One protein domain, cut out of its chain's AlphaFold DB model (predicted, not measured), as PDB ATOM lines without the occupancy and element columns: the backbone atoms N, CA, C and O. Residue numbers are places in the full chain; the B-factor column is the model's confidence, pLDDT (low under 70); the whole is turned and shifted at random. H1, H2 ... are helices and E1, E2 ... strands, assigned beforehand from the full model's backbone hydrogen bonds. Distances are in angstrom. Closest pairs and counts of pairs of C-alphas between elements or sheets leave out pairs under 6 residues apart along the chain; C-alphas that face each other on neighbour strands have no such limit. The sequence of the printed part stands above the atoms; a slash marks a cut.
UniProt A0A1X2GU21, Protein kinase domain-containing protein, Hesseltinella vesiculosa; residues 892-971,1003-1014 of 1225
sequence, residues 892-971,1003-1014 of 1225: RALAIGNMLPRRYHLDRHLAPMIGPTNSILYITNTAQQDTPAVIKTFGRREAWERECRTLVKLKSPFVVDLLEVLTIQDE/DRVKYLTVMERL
ATOM      1  N   ARG A 892     -12.474  46.271  45.943       68.69
ATOM      2  CA  ARG A 892     -11.633  45.059  45.815       68.69
ATOM      3  C   ARG A 892     -11.233  44.774  44.362       68.69
ATOM      4  O   ARG A 892     -10.083  44.428  44.100       68.69
ATOM      5  N   ALA A 893     -12.149  44.960  43.411       69.31
ATOM      6  CA  ALA A 893     -11.835  44.838  41.987       69.31
ATOM      7  C   ALA A 893     -10.918  45.965  41.478       69.31
ATOM      8  O   ALA A 893     -10.036  45.710  40.657       69.31
ATOM      9  N   LEU A 894     -11.091  47.195  41.976       71.81
ATOM     10  CA  LEU A 894     -10.236  48.331  41.628       71.81
ATOM     11  C   LEU A 894      -8.807  48.155  42.161       71.81
ATOM     12  O   LEU A 894      -7.859  48.466  41.447       71.81
ATOM     13  N   ALA A 895      -8.652  47.621  43.378       76.12
ATOM     14  CA  ALA A 895      -7.360  47.314  43.985       76.12
ATOM     15  C   ALA A 895      -6.564  46.334  43.111       76.12
ATOM     16  O   ALA A 895      -5.505  46.699  42.605       76.12
ATOM     17  N   ILE A 896      -7.134  45.158  42.813       76.00
ATOM     18  CA  ILE A 896      -6.519  44.173  41.904       76.00
ATOM     19  C   ILE A 896      -6.243  44.808  40.532       76.00
ATOM     20  O   ILE A 896      -5.156  44.638  39.982       76.00
ATOM     21  N   GLY A 897      -7.192  45.592  40.004       76.25
ATOM     22  CA  GLY A 897      -7.069  46.314  38.734       76.25
ATOM     23  C   GLY A 897      -5.886  47.288  38.665       76.25
ATOM     24  O   GLY A 897      -5.251  47.391  37.617       76.25
ATOM     25  N   ASN A 898      -5.556  47.964  39.769       77.38
ATOM     26  CA  ASN A 898      -4.412  48.881  39.865       77.38
ATOM     27  C   ASN A 898      -3.059  48.150  39.901       77.38
ATOM     28  O   ASN A 898      -2.038  48.742  39.556       77.38
ATOM     29  N   MET A 899      -3.051  46.879  40.314       80.69
ATOM     30  CA  MET A 899      -1.847  46.050  40.434       80.69
ATOM     31  C   MET A 899      -1.544  45.262  39.146       80.69
ATOM     32  O   MET A 899      -0.478  44.655  39.024       80.69
ATOM     33  N   LEU A 900      -2.464  45.256  38.171       83.38
ATOM     34  CA  LEU A 900      -2.285  44.556  36.898       83.38
ATOM     35  C   LEU A 900      -1.103  45.125  36.085       83.38
ATOM     36  O   LEU A 900      -0.870  46.337  36.069       83.38
ATOM     37  N   PRO A 901      -0.389  44.284  35.310       84.44
ATOM     38  CA  PRO A 901       0.597  44.759  34.345       84.44
ATOM     39  C   PRO A 901      -0.012  45.772  33.364       84.44
ATOM     40  O   PRO A 901      -1.064  45.507  32.793       84.44
ATOM     41  N   ARG A 902       0.693  46.879  33.073       84.44
ATOM     42  CA  ARG A 902       0.208  48.030  32.264       84.44
ATOM     43  C   ARG A 902      -0.386  47.714  30.874       84.44
ATOM     44  O   ARG A 902      -0.990  48.597  30.280       84.44
ATOM     45  N   ARG A 903      -0.205  46.496  30.347       88.00
ATOM     46  CA  ARG A 903      -0.869  46.001  29.121       88.00
ATOM     47  C   ARG A 903      -2.362  45.700  29.312       88.00
ATOM     48  O   ARG A 903      -3.072  45.561  28.326       88.00
ATOM     49  N   TYR A 904      -2.820  45.576  30.556       90.75
ATOM     50  CA  TYR A 904      -4.201  45.277  30.906       90.75
ATOM     51  C   TYR A 904      -4.852  46.466  31.598       90.75
ATOM     52  O   TYR A 904      -4.279  47.061  32.514       90.75
ATOM     53  N   HIS A 905      -6.056  46.813  31.161       87.69
ATOM     54  CA  HIS A 905      -6.869  47.865  31.762       87.69
ATOM     55  C   HIS A 905      -8.245  47.302  32.110       87.69
ATOM     56  O   HIS A 905      -8.859  46.631  31.286       87.69
ATOM     57  N   LEU A 906      -8.716  47.566  33.332       88.62
ATOM     58  CA  LEU A 906     -10.045  47.159  33.793       88.62
ATOM     59  C   LEU A 906     -11.126  47.871  32.966       88.62
ATOM     60  O   LEU A 906     -11.142  49.103  32.905       88.62
ATOM     61  N   ASP A 907     -12.039  47.105  32.367       86.00
ATOM     62  CA  ASP A 907     -13.207  47.632  31.661       86.00
ATOM     63  C   ASP A 907     -14.188  48.217  32.687       86.00
ATOM     64  O   ASP A 907     -14.960  47.509  33.332       86.00
ATOM     65  N   ARG A 908     -14.135  49.541  32.858       79.44
ATOM     66  CA  ARG A 908     -14.946  50.275  33.843       79.44
ATOM     67  C   ARG A 908     -16.434  50.346  33.481       79.44
ATOM     68  O   ARG A 908     -17.208  50.856  34.287       79.44
ATOM     69  N   HIS A 909     -16.833  49.870  32.301       81.19
ATOM     70  CA  HIS A 909     -18.234  49.822  31.882       81.19
ATOM     71  C   HIS A 909     -18.920  48.500  32.254       81.19
ATOM     72  O   HIS A 909     -20.142  48.411  32.158       81.19
ATOM     73  N   LEU A 910     -18.163  47.494  32.711       80.88
ATOM     74  CA  LEU A 910     -18.686  46.190  33.114       80.88
ATOM     75  C   LEU A 910     -18.437  45.915  34.595       80.88
ATOM     76  O   LEU A 910     -17.319  46.022  35.099       80.88
ATOM     77  N   ALA A 911     -19.494  45.515  35.301       79.38
ATOM     78  CA  ALA A 911     -19.389  45.124  36.698       79.38
ATOM     79  C   ALA A 911     -18.606  43.798  36.834       79.38
ATOM     80  O   ALA A 911     -18.931  42.827  36.143       79.38
ATOM     81  N   PRO A 912     -17.602  43.715  37.726       82.25
ATOM     82  CA  PRO A 912     -16.877  42.476  37.991       82.25
ATOM     83  C   PRO A 912     -17.786  41.453  38.686       82.25
ATOM     84  O   PRO A 912     -18.550  41.797  39.590       82.25
ATOM     85  N   MET A 913     -17.689  40.175  38.310       81.94
ATOM     86  CA  MET A 913     -18.457  39.110  38.969       81.94
ATOM     87  C   MET A 913     -17.647  38.563  40.144       81.94
ATOM     88  O   MET A 913     -16.709  37.796  39.950       81.94
ATOM     89  N   ILE A 914     -17.992  38.970  41.363       75.19
ATOM     90  CA  ILE A 914     -17.251  38.617  42.583       75.19
ATOM     91  C   ILE A 914     -17.988  37.501  43.329       75.19
ATOM     92  O   ILE A 914     -19.066  37.720  43.885       75.19
ATOM     93  N   GLY A 915     -17.404  36.301  43.324       69.00
ATOM     94  CA  GLY A 915     -17.792  35.179  44.177       69.00
ATOM     95  C   GLY A 915     -17.010  35.155  45.501       69.00
ATOM     96  O   GLY A 915     -16.159  36.015  45.731       69.00
ATOM     97  N   PRO A 916     -17.277  34.173  46.386       60.50
ATOM     98  CA  PRO A 916     -16.635  34.093  47.700       60.50
ATOM     99  C   PRO A 916     -15.135  33.771  47.611       60.50
ATOM    100  O   PRO A 916     -14.336  34.411  48.286       60.50
ATOM    101  N   THR A 917     -14.743  32.826  46.746       68.00
ATOM    102  CA  THR A 917     -13.331  32.474  46.506       68.00
ATOM    103  C   THR A 917     -12.784  33.096  45.224       68.00
ATOM    104  O   THR A 917     -11.645  33.545  45.192       68.00
ATOM    105  N   ASN A 918     -13.580  33.125  44.154       83.75
ATOM    106  CA  ASN A 918     -13.120  33.474  42.810       83.75
ATOM    107  C   ASN A 918     -13.839  34.724  42.301       83.75
ATOM    108  O   ASN A 918     -15.045  34.866  42.501       83.75
ATOM    109  N   SER A 919     -13.123  35.607  41.605       86.06
ATOM    110  CA  SER A 919     -13.693  36.795  40.957       86.06
ATOM    111  C   SER A 919     -13.358  36.836  39.469       86.06
ATOM    112  O   SER A 919     -12.324  36.330  39.046       86.06
ATOM    113  N   ILE A 920     -14.229  37.457  38.678       89.31
ATOM    114  CA  ILE A 920     -14.083  37.645  37.233       89.31
ATOM    115  C   ILE A 920     -14.016  39.146  36.948       89.31
ATOM    116  O   ILE A 920     -14.967  39.879  37.232       89.31
ATOM    117  N   LEU A 921     -12.893  39.603  36.395       90.12
ATOM    118  CA  LEU A 921     -12.642  40.994  36.023       90.12
ATOM    119  C   LEU A 921     -12.608  41.115  34.494       90.12
ATOM    120  O   LEU A 921     -11.859  40.399  33.831       90.12
ATOM    121  N   TYR A 922     -13.387  42.038  33.932       91.38
ATOM    122  CA  TYR A 922     -13.355  42.343  32.501       91.38
ATOM    123  C   TYR A 922     -12.216  43.319  32.197       91.38
ATOM    124  O   TYR A 922     -12.030  44.294  32.925       91.38
ATOM    125  N   ILE A 923     -11.442  43.058  31.143       91.75
ATOM    126  CA  ILE A 923     -10.268  43.863  30.782       91.75
ATOM    127  C   ILE A 923     -10.129  44.050  29.264       91.75
ATOM    128  O   ILE A 923     -10.632  43.250  28.475       91.75
ATOM    129  N   THR A 924      -9.366  45.060  28.851       90.69
ATOM    130  CA  THR A 924      -8.800  45.169  27.496       90.69
ATOM    131  C   THR A 924      -7.288  44.938  27.519       90.69
ATOM    132  O   THR A 924      -6.606  45.298  28.483       90.69
ATOM    133  N   ASN A 925      -6.757  44.310  26.465       88.38
ATOM    134  CA  ASN A 925      -5.325  44.075  26.273       88.38
ATOM    135  C   ASN A 925      -4.738  45.088  25.279       88.38
ATOM    136  O   ASN A 925      -4.748  44.864  24.066       88.38
ATOM    137  N   THR A 926      -4.186  46.190  25.787       84.25
ATOM    138  CA  THR A 926      -3.639  47.288  24.969       84.25
ATOM    139  C   THR A 926      -2.424  46.859  24.140       84.25
ATOM    140  O   THR A 926      -2.193  47.377  23.049       84.25
ATOM    141  N   ALA A 927      -1.688  45.834  24.586       76.19
ATOM    142  CA  ALA A 927      -0.592  45.236  23.819       76.19
ATOM    143  C   ALA A 927      -1.067  44.388  22.618       76.19
ATOM    144  O   ALA A 927      -0.247  43.974  21.798       76.19
ATOM    145  N   GLN A 928      -2.373  44.125  22.496       74.38
ATOM    146  CA  GLN A 928      -2.993  43.374  21.401       74.38
ATOM    147  C   GLN A 928      -4.201  44.137  20.833       74.38
ATOM    148  O   GLN A 928      -5.306  43.602  20.780       74.38
ATOM    149  N   GLN A 929      -3.998  45.390  20.402       83.00
ATOM    150  CA  GLN A 929      -5.029  46.206  19.728       83.00
ATOM    151  C   GLN A 929      -6.334  46.328  20.542       83.00
ATOM    152  O   GLN A 929      -7.428  46.167  20.007       83.00
ATOM    153  N   ASP A 930      -6.199  46.548  21.852       83.69
ATOM    154  CA  ASP A 930      -7.299  46.667  22.821       83.69
ATOM    155  C   ASP A 930      -8.244  45.448  22.888       83.69
ATOM    156  O   ASP A 930      -9.371  45.554  23.375       83.69
ATOM    157  N   THR A 931      -7.779  44.264  22.457       87.81
ATOM    158  CA  THR A 931      -8.573  43.021  22.440       87.81
ATOM    159  C   THR A 931      -9.218  42.747  23.809       87.81
ATOM    160  O   THR A 931      -8.496  42.670  24.811       87.81
ATOM    161  N   PRO A 932     -10.552  42.553  23.880       91.69
ATOM    162  CA  PRO A 932     -11.238  42.215  25.122       91.69
ATOM    163  C   PRO A 932     -10.837  40.842  25.673       91.69
ATOM    164  O   PRO A 932     -10.845  39.833  24.963       91.69
ATOM    165  N   ALA A 933     -10.551  40.801  26.968       93.19
ATOM    166  CA  ALA A 933     -10.169  39.608  27.709       93.19
ATOM    167  C   ALA A 933     -10.841  39.587  29.093       93.19
ATOM    168  O   ALA A 933     -11.553  40.517  29.487       93.19
ATOM    169  N   VAL A 934     -10.624  38.505  29.832       93.88
ATOM    170  CA  VAL A 934     -11.153  38.299  31.182       93.88
ATOM    171  C   VAL A 934     -10.029  37.830  32.098       93.88
ATOM    172  O   VAL A 934      -9.234  36.980  31.705       93.88
ATOM    173  N   ILE A 935      -9.970  38.345  33.326       92.94
ATOM    174  CA  ILE A 935      -9.123  37.795  34.390       92.94
ATOM    175  C   ILE A 935     -10.001  37.044  35.386       92.94
ATOM    176  O   ILE A 935     -10.874  37.641  36.013       92.94
ATOM    177  N   LYS A 936      -9.726  35.752  35.572       93.38
ATOM    178  CA  LYS A 936     -10.236  34.966  36.699       93.38
ATOM    179  C   LYS A 936      -9.225  35.023  37.846       93.38
ATOM    180  O   LYS A 936      -8.035  34.782  37.636       93.38
ATOM    181  N   THR A 937      -9.698  35.361  39.041       89.81
ATOM    182  CA  THR A 937      -8.934  35.343  40.295       89.81
ATOM    183  C   THR A 937      -9.271  34.084  41.087       89.81
ATOM    184  O   THR A 937     -10.411  33.619  41.044       89.81
ATOM    185  N   PHE A 938      -8.308  33.564  41.847       88.81
ATOM    186  CA  PHE A 938      -8.469  32.329  42.614       88.81
ATOM    187  C   PHE A 938      -8.123  32.570  44.084       88.81
ATOM    188  O   PHE A 938      -6.993  32.920  44.411       88.81
ATOM    189  N   GLY A 939      -9.094  32.349  44.971       80.69
ATOM    190  CA  GLY A 939      -8.932  32.463  46.428       80.69
ATOM    191  C   GLY A 939      -8.283  31.243  47.082       80.69
ATOM    192  O   GLY A 939      -8.267  31.139  48.302       80.69
ATOM    193  N   ARG A 940      -7.792  30.293  46.281       79.25
ATOM    194  CA  ARG A 940      -6.976  29.167  46.732       79.25
ATOM    195  C   ARG A 940      -5.913  28.851  45.694       79.25
ATOM    196  O   ARG A 940      -6.210  28.809  44.494       79.25
ATOM    197  N   ARG A 941      -4.706  28.536  46.156       83.12
ATOM    198  CA  ARG A 941      -3.561  28.205  45.308       83.12
ATOM    199  C   ARG A 941      -3.852  26.978  44.423       83.12
ATOM    200  O   ARG A 941      -3.551  27.002  43.231       83.12
ATOM    201  N   GLU A 942      -4.418  25.913  44.986       81.31
ATOM    202  CA  GLU A 942      -4.876  24.643  44.380       81.31
ATOM    203  C   GLU A 942      -5.591  24.806  43.027       81.31
ATOM    204  O   GLU A 942      -5.064  24.418  41.981       81.31
ATOM    205  N   ALA A 943      -6.769  25.429  43.057       83.31
ATOM    206  CA  ALA A 943      -7.652  25.628  41.913       83.31
ATOM    207  C   ALA A 943      -6.913  26.163  40.671       83.31
ATOM    208  O   ALA A 943      -7.063  25.636  39.566       83.31
ATOM    209  N   TRP A 944      -6.041  27.149  40.893       91.38
ATOM    210  CA  TRP A 944      -5.297  27.855  39.859       91.38
ATOM    211  C   TRP A 944      -4.353  26.958  39.043       91.38
ATOM    212  O   TRP A 944      -4.542  26.855  37.833       91.38
ATOM    213  N   GLU A 945      -3.375  26.245  39.633       87.62
ATOM    214  CA  GLU A 945      -2.498  25.397  38.787       87.62
ATOM    215  C   GLU A 945      -3.199  24.122  38.282       87.62
ATOM    216  O   GLU A 945      -2.612  23.442  37.440       87.62
ATOM    217  N   ARG A 946      -4.397  23.744  38.769       85.75
ATOM    218  CA  ARG A 946      -5.200  22.720  38.070       85.75
ATOM    219  C   ARG A 946      -5.695  23.290  36.753       85.75
ATOM    220  O   ARG A 946      -5.373  22.745  35.703       85.75
ATOM    221  N   GLU A 947      -6.429  24.398  36.810       91.00
ATOM    222  CA  GLU A 947      -6.980  25.020  35.611       91.00
ATOM    223  C   GLU A 947      -5.869  25.424  34.633       91.00
ATOM    224  O   GLU A 947      -5.956  25.083  33.456       91.00
ATOM    225  N   CYS A 948      -4.769  26.013  35.115       89.50
ATOM    226  CA  CYS A 948      -3.617  26.338  34.273       89.50
ATOM    227  C   CYS A 948      -3.009  25.095  33.610       89.50
ATOM    228  O   CYS A 948      -2.791  25.110  32.405       89.50
ATOM    229  N   ARG A 949      -2.727  24.006  34.346       87.19
ATOM    230  CA  ARG A 949      -2.071  22.824  33.749       87.19
ATOM    231  C   ARG A 949      -3.012  21.977  32.901       87.19
ATOM    232  O   ARG A 949      -2.529  21.264  32.019       87.19
ATOM    233  N   THR A 950      -4.325  22.092  33.079       89.44
ATOM    234  CA  THR A 950      -5.296  21.605  32.096       89.44
ATOM    235  C   THR A 950      -5.278  22.504  30.853       89.44
ATOM    236  O   THR A 950      -4.829  22.056  29.798       89.44
ATOM    237  N   LEU A 951      -5.663  23.780  30.971       92.44
ATOM    238  CA  LEU A 951      -5.853  24.697  29.840       92.44
ATOM    239  C   LEU A 951      -4.578  25.017  29.043       92.44
ATOM    240  O   LEU A 951      -4.670  25.180  27.834       92.44
ATOM    241  N   VAL A 952      -3.379  25.037  29.639       88.50
ATOM    242  CA  VAL A 952      -2.127  25.334  28.901       88.50
ATOM    243  C   VAL A 952      -1.805  24.301  27.807       88.50
ATOM    244  O   VAL A 952      -1.012  24.577  26.910       88.50
ATOM    245  N   LYS A 953      -2.431  23.113  27.844       83.62
ATOM    246  CA  LYS A 953      -2.358  22.111  26.763       83.62
ATOM    247  C   LYS A 953      -3.496  22.207  25.748       83.62
ATOM    248  O   LYS A 953      -3.433  21.544  24.713       83.62
ATOM    249  N   LEU A 954      -4.573  22.916  26.073       87.94
ATOM    250  CA  LEU A 954      -5.829  22.870  25.337       87.94
ATOM    251  C   LEU A 954      -6.023  24.175  24.570       87.94
ATOM    252  O   LEU A 954      -6.202  25.237  25.153       87.94
ATOM    253  N   LYS A 955      -6.026  24.075  23.241       88.44
ATOM    254  CA  LYS A 955      -6.365  25.179  22.346       88.44
ATOM    255  C   LYS A 955      -7.311  24.668  21.270       88.44
ATOM    256  O   LYS A 955      -6.950  23.763  20.516       88.44
ATOM    257  N   SER A 956      -8.549  25.158  21.274       91.69
ATOM    258  CA  SER A 956      -9.659  24.533  20.546       91.69
ATOM    259  C   SER A 956     -10.883  25.451  20.468       91.69
ATOM    260  O   SER A 956     -11.135  26.201  21.412       91.69
ATOM    261  N   PRO A 957     -11.717  25.365  19.413       90.50
ATOM    262  CA  PRO A 957     -13.030  26.011  19.405       90.50
ATOM    263  C   PRO A 957     -13.974  25.505  20.512       90.50
ATOM    264  O   PRO A 957     -14.958  26.177  20.781       90.50
ATOM    265  N   PHE A 958     -13.671  24.377  21.167       94.75
ATOM    266  CA  PHE A 958     -14.526  23.721  22.169       94.75
ATOM    267  C   PHE A 958     -14.231  24.071  23.643       94.75
ATOM    268  O   PHE A 958     -14.975  23.672  24.539       94.75
ATOM    269  N   VAL A 959     -13.146  24.795  23.929       95.56
ATOM    270  CA  VAL A 959     -12.785  25.235  25.293       95.56
ATOM    271  C   VAL A 959     -12.374  26.701  25.282       95.56
ATOM    272  O   VAL A 959     -12.052  27.229  24.221       95.56
ATOM    273  N   VAL A 960     -12.371  27.363  26.434       95.31
ATOM    274  CA  VAL A 960     -11.841  28.729  26.568       95.31
ATOM    275  C   VAL A 960     -10.326  28.792  26.322       95.31
ATOM    276  O   VAL A 960      -9.561  28.021  26.899       95.31
ATOM    277  N   ASP A 961      -9.886  29.726  25.476       92.31
ATOM    278  CA  ASP A 961      -8.462  30.001  25.258       92.31
ATOM    279  C   ASP A 961      -7.850  30.707  26.488       92.31
ATOM    280  O   ASP A 961      -8.207  31.843  26.823       92.31
ATOM    281  N   LEU A 962      -6.875  30.056  27.131       94.56
ATOM    282  CA  LEU A 962      -5.987  30.661  28.130       94.56
ATOM    283  C   LEU A 962      -4.944  31.547  27.422       94.56
ATOM    284  O   LEU A 962      -4.231  31.082  26.532       94.56
ATOM    285  N   LEU A 963      -4.857  32.820  27.815       91.31
ATOM    286  CA  LEU A 963      -4.009  33.836  27.176       91.31
ATOM    287  C   LEU A 963      -2.721  34.119  27.962       91.31
ATOM    288  O   LEU A 963      -1.657  34.237  27.359       91.31
ATOM    289  N   GLU A 964      -2.804  34.230  29.290       90.25
ATOM    290  CA  GLU A 964      -1.647  34.418  30.181       90.25
ATOM    291  C   GLU A 964      -1.954  33.872  31.589       90.25
ATOM    292  O   GLU A 964      -3.109  33.788  32.010       90.25
ATOM    293  N   VAL A 965      -0.913  33.502  32.334       92.12
ATOM    294  CA  VAL A 965      -0.982  33.043  33.729       92.12
ATOM    295  C   VAL A 965      -0.195  34.037  34.583       92.12
ATOM    296  O   VAL A 965       0.934  34.372  34.235       92.12
ATOM    297  N   LEU A 966      -0.792  34.542  35.665       88.38
ATOM    298  CA  LEU A 966      -0.259  35.666  36.441       88.38
ATOM    299  C   LEU A 966      -0.298  35.401  37.955       88.38
ATOM    300  O   LEU A 966      -1.200  34.746  38.476       88.38
ATOM    301  N   THR A 967       0.662  35.992  38.662       88.44
ATOM    302  CA  THR A 967       0.720  36.092  40.128       88.44
ATOM    303  C   THR A 967       1.108  37.514  40.503       88.44
ATOM    304  O   THR A 967       1.998  38.079  39.870       88.44
ATOM    305  N   ILE A 968       0.455  38.096  41.509       81.88
ATOM    306  CA  ILE A 968       0.678  39.490  41.923       81.88
ATOM    307  C   ILE A 968       0.792  39.558  43.449       81.88
ATOM    308  O   ILE A 968       0.026  38.887  44.138       81.88
ATOM    309  N   GLN A 969       1.732  40.349  43.969       77.12
ATOM    310  CA  GLN A 969       1.912  40.582  45.406       77.12
ATOM    311  C   GLN A 969       1.234  41.879  45.864       77.12
ATOM    312  O   GLN A 969       1.238  42.870  45.132       77.12
ATOM    313  N   ASP A 970       0.659  41.871  47.067       64.50
ATOM    314  CA  ASP A 970       0.029  43.047  47.678       64.50
ATOM    315  C   ASP A 970       0.989  43.799  48.615       64.50
ATOM    316  O   ASP A 970       1.161  43.452  49.783       64.50
ATOM    317  N   GLU A 971       1.628  44.848  48.090       55.50
ATOM    318  CA  GLU A 971       2.526  45.722  48.859       55.50
ATOM    319  C   GLU A 971       1.776  46.690  49.803       55.50
ATOM    320  O   GLU A 971       2.413  47.349  50.626       55.50
ATOM    321  N   ASP A1003      -1.892  34.747  51.593       51.78
ATOM    322  CA  ASP A1003      -2.786  35.898  51.397       51.78
ATOM    323  C   ASP A1003      -2.084  37.064  50.690       51.78
ATOM    324  O   ASP A1003      -2.751  37.895  50.069       51.78
ATOM    325  N   ARG A1004      -0.748  37.129  50.698       63.59
ATOM    326  CA  ARG A1004      -0.003  38.190  49.999       63.59
ATOM    327  C   ARG A1004       0.068  37.972  48.489       63.59
ATOM    328  O   ARG A1004       0.241  38.949  47.763       63.59
ATOM    329  N   VAL A1005      -0.078  36.735  48.003       72.94
ATOM    330  CA  VAL A1005       0.020  36.385  46.574       72.94
ATOM    331  C   VAL A1005      -1.363  36.120  45.983       72.94
ATOM    332  O   VAL A1005      -2.029  35.143  46.307       72.94
ATOM    333  N   LYS A1006      -1.801  36.963  45.045       83.81
ATOM    334  CA  LYS A1006      -3.054  36.758  44.310       83.81
ATOM    335  C   LYS A1006      -2.791  35.960  43.029       83.81
ATOM    336  O   LYS A1006      -2.053  36.405  42.148       83.81
ATOM    337  N   TYR A1007      -3.413  34.786  42.934       90.88
ATOM    338  CA  TYR A1007      -3.323  33.858  41.802       90.88
ATOM    339  C   TYR A1007      -4.363  34.201  40.724       90.88
ATOM    340  O   TYR A1007      -5.547  34.357  41.035       90.88
ATOM    341  N   LEU A1008      -3.934  34.334  39.462       92.31
ATOM    342  CA  LEU A1008      -4.736  34.892  38.365       92.31
ATOM    343  C   LEU A1008      -4.534  34.147  37.028       92.31
ATOM    344  O   LEU A1008      -3.425  33.725  36.692       92.31
ATOM    345  N   THR A1009      -5.573  34.072  36.197       94.69
ATOM    346  CA  THR A1009      -5.465  33.664  34.779       94.69
ATOM    347  C   THR A1009      -6.156  34.660  33.868       94.69
ATOM    348  O   THR A1009      -7.313  35.006  34.109       94.69
ATOM    349  N   VAL A1010      -5.484  35.051  32.787       94.06
ATOM    350  CA  VAL A1010      -6.059  35.825  31.685       94.06
ATOM    351  C   VAL A1010      -6.602  34.856  30.636       94.06
ATOM    352  O   VAL A1010      -5.863  34.011  30.135       94.06
ATOM    353  N   MET A1011      -7.875  34.984  30.283       94.94
ATOM    354  CA  MET A1011      -8.591  34.155  29.310       94.94
ATOM    355  C   MET A1011      -9.231  35.025  28.220       94.94
ATOM    356  O   MET A1011      -9.392  36.237  28.394       94.94
ATOM    357  N   GLU A1012      -9.628  34.418  27.099       93.25
ATOM    358  CA  GLU A1012     -10.503  35.100  26.140       93.25
ATOM    359  C   GLU A1012     -11.833  35.511  26.796       93.25
ATOM    360  O   GLU A1012     -12.377  34.807  27.649       93.25
ATOM    361  N   ARG A1013     -12.389  36.651  26.377       92.69
ATOM    362  CA  ARG A1013     -13.743  37.047  26.772       92.69
ATOM    363  C   ARG A1013     -14.779  36.238  25.989       92.69
ATOM    364  O   ARG A1013     -14.699  36.177  24.765       92.69
ATOM    365  N   LEU A1014     -15.752  35.670  26.697       93.56
ATOM    366  CA  LEU A1014     -16.977  35.060  26.162       93.56
ATOM    367  C   LEU A1014     -18.187  35.865  26.680       93.56
ATOM    368  O   LEU A1014     -18.057  36.565  27.686       93.56
TER     369      LEU A1014
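Overview. This is residues 892 to 971 and 1003 to 1014 of the 1225 residues of the protein "Protein kinase domain-containing protein" of Hesseltinella vesiculosa (UniProt A0A1X2GU21). A strongly twisted sheet of five strands, curled like part of a barrel, has one helix on each face. H2 runs along the strands on the outside of the curl, and the shorter H1 sits on the hollow face, near the edge strands E1 and E4. The printed part has 92 residues, with two named helices and five named strands in the order H1, E1, E2, E3, H2, E4, E5; the sheet, E1 - E2 - E3 - E5 - E4, is all antiparallel. The class is mixed, helices and strands, and the whole is compact, with a radius of gyration of the C-alphas of 12.7 A and spans of 35 by 32 by 21 A.

Along the chain. In the sheet, E1 is residues 904 to 906, E2 918 to 925 and 21.1 A long, E3 931 to 938 and 22.8 A, E5 1005 to 1012 and 23.0 A, and E4 962 to 969 and 21.4 A. E2 bends by 51 degrees at residue 922. H2, residues 941 to 951, is 16.0 A long; H1, residues 892 to 899, is 11.2 A. C-alpha 892 is at (-11.633, 45.059, 45.815), C-alpha 941 at (-3.561, 28.205, 45.308) and C-alpha 1012 at (-10.503, 35.100, 26.140).

Arrangement. E1, E2 and E3 form a meander, each strand the antiparallel neighbour of the one before; E1 and E2 are a hairpin, as are E2 and E3. N 924 and O 905 are 2.9 A apart, N 921 and O 935 2.8 A. Inner strand E5 pairs with E3, N 1011 and O 934 at 2.8 A, and with edge strand E4, N 1006 and O 968 at 2.8 A. H2 is on the sheet at a height of 9.2 A, over E5, along the strands at 22 degrees on the local plane; its closest C-alphas with E5 are those of Trp 944 and Tyr 1007, 6.6 A. E3, H2 and E4 form a split strand-helix-strand unit, two strands running the same way with E5 between them, and its crossover is right-handed. H1 is on the opposite face at a height of 6.7 A, only just over none of the strands, with 2 of its 8 C-alphas falling on E3. Its closest C-alphas with E1 are those of Gly 897 and Leu 906, 5.8 A, and with E4 those of Met 899 and Ile 968, 7.2 A. The helices on both faces make three layers. In H1 every O i to N i+4 pair is within hydrogen-bond range, in H2 6 of 7.

Size, cuts and confidence. The two C-alphas farthest apart, of Pro 957 and Glu 971, are 38.7 A apart. Residues 972 to 1002 are cut out, with 11.5 A between C-alphas 971 and 1003. The link E1 to E2 is long, and its residues 913 to 914 pair antiparallel with residues 919 to 920 of E2. Mean pLDDT of the printed part is 84.4; residues 892 to 893, 915 to 917, 970 to 971 and 1003 to 1004 are under 70.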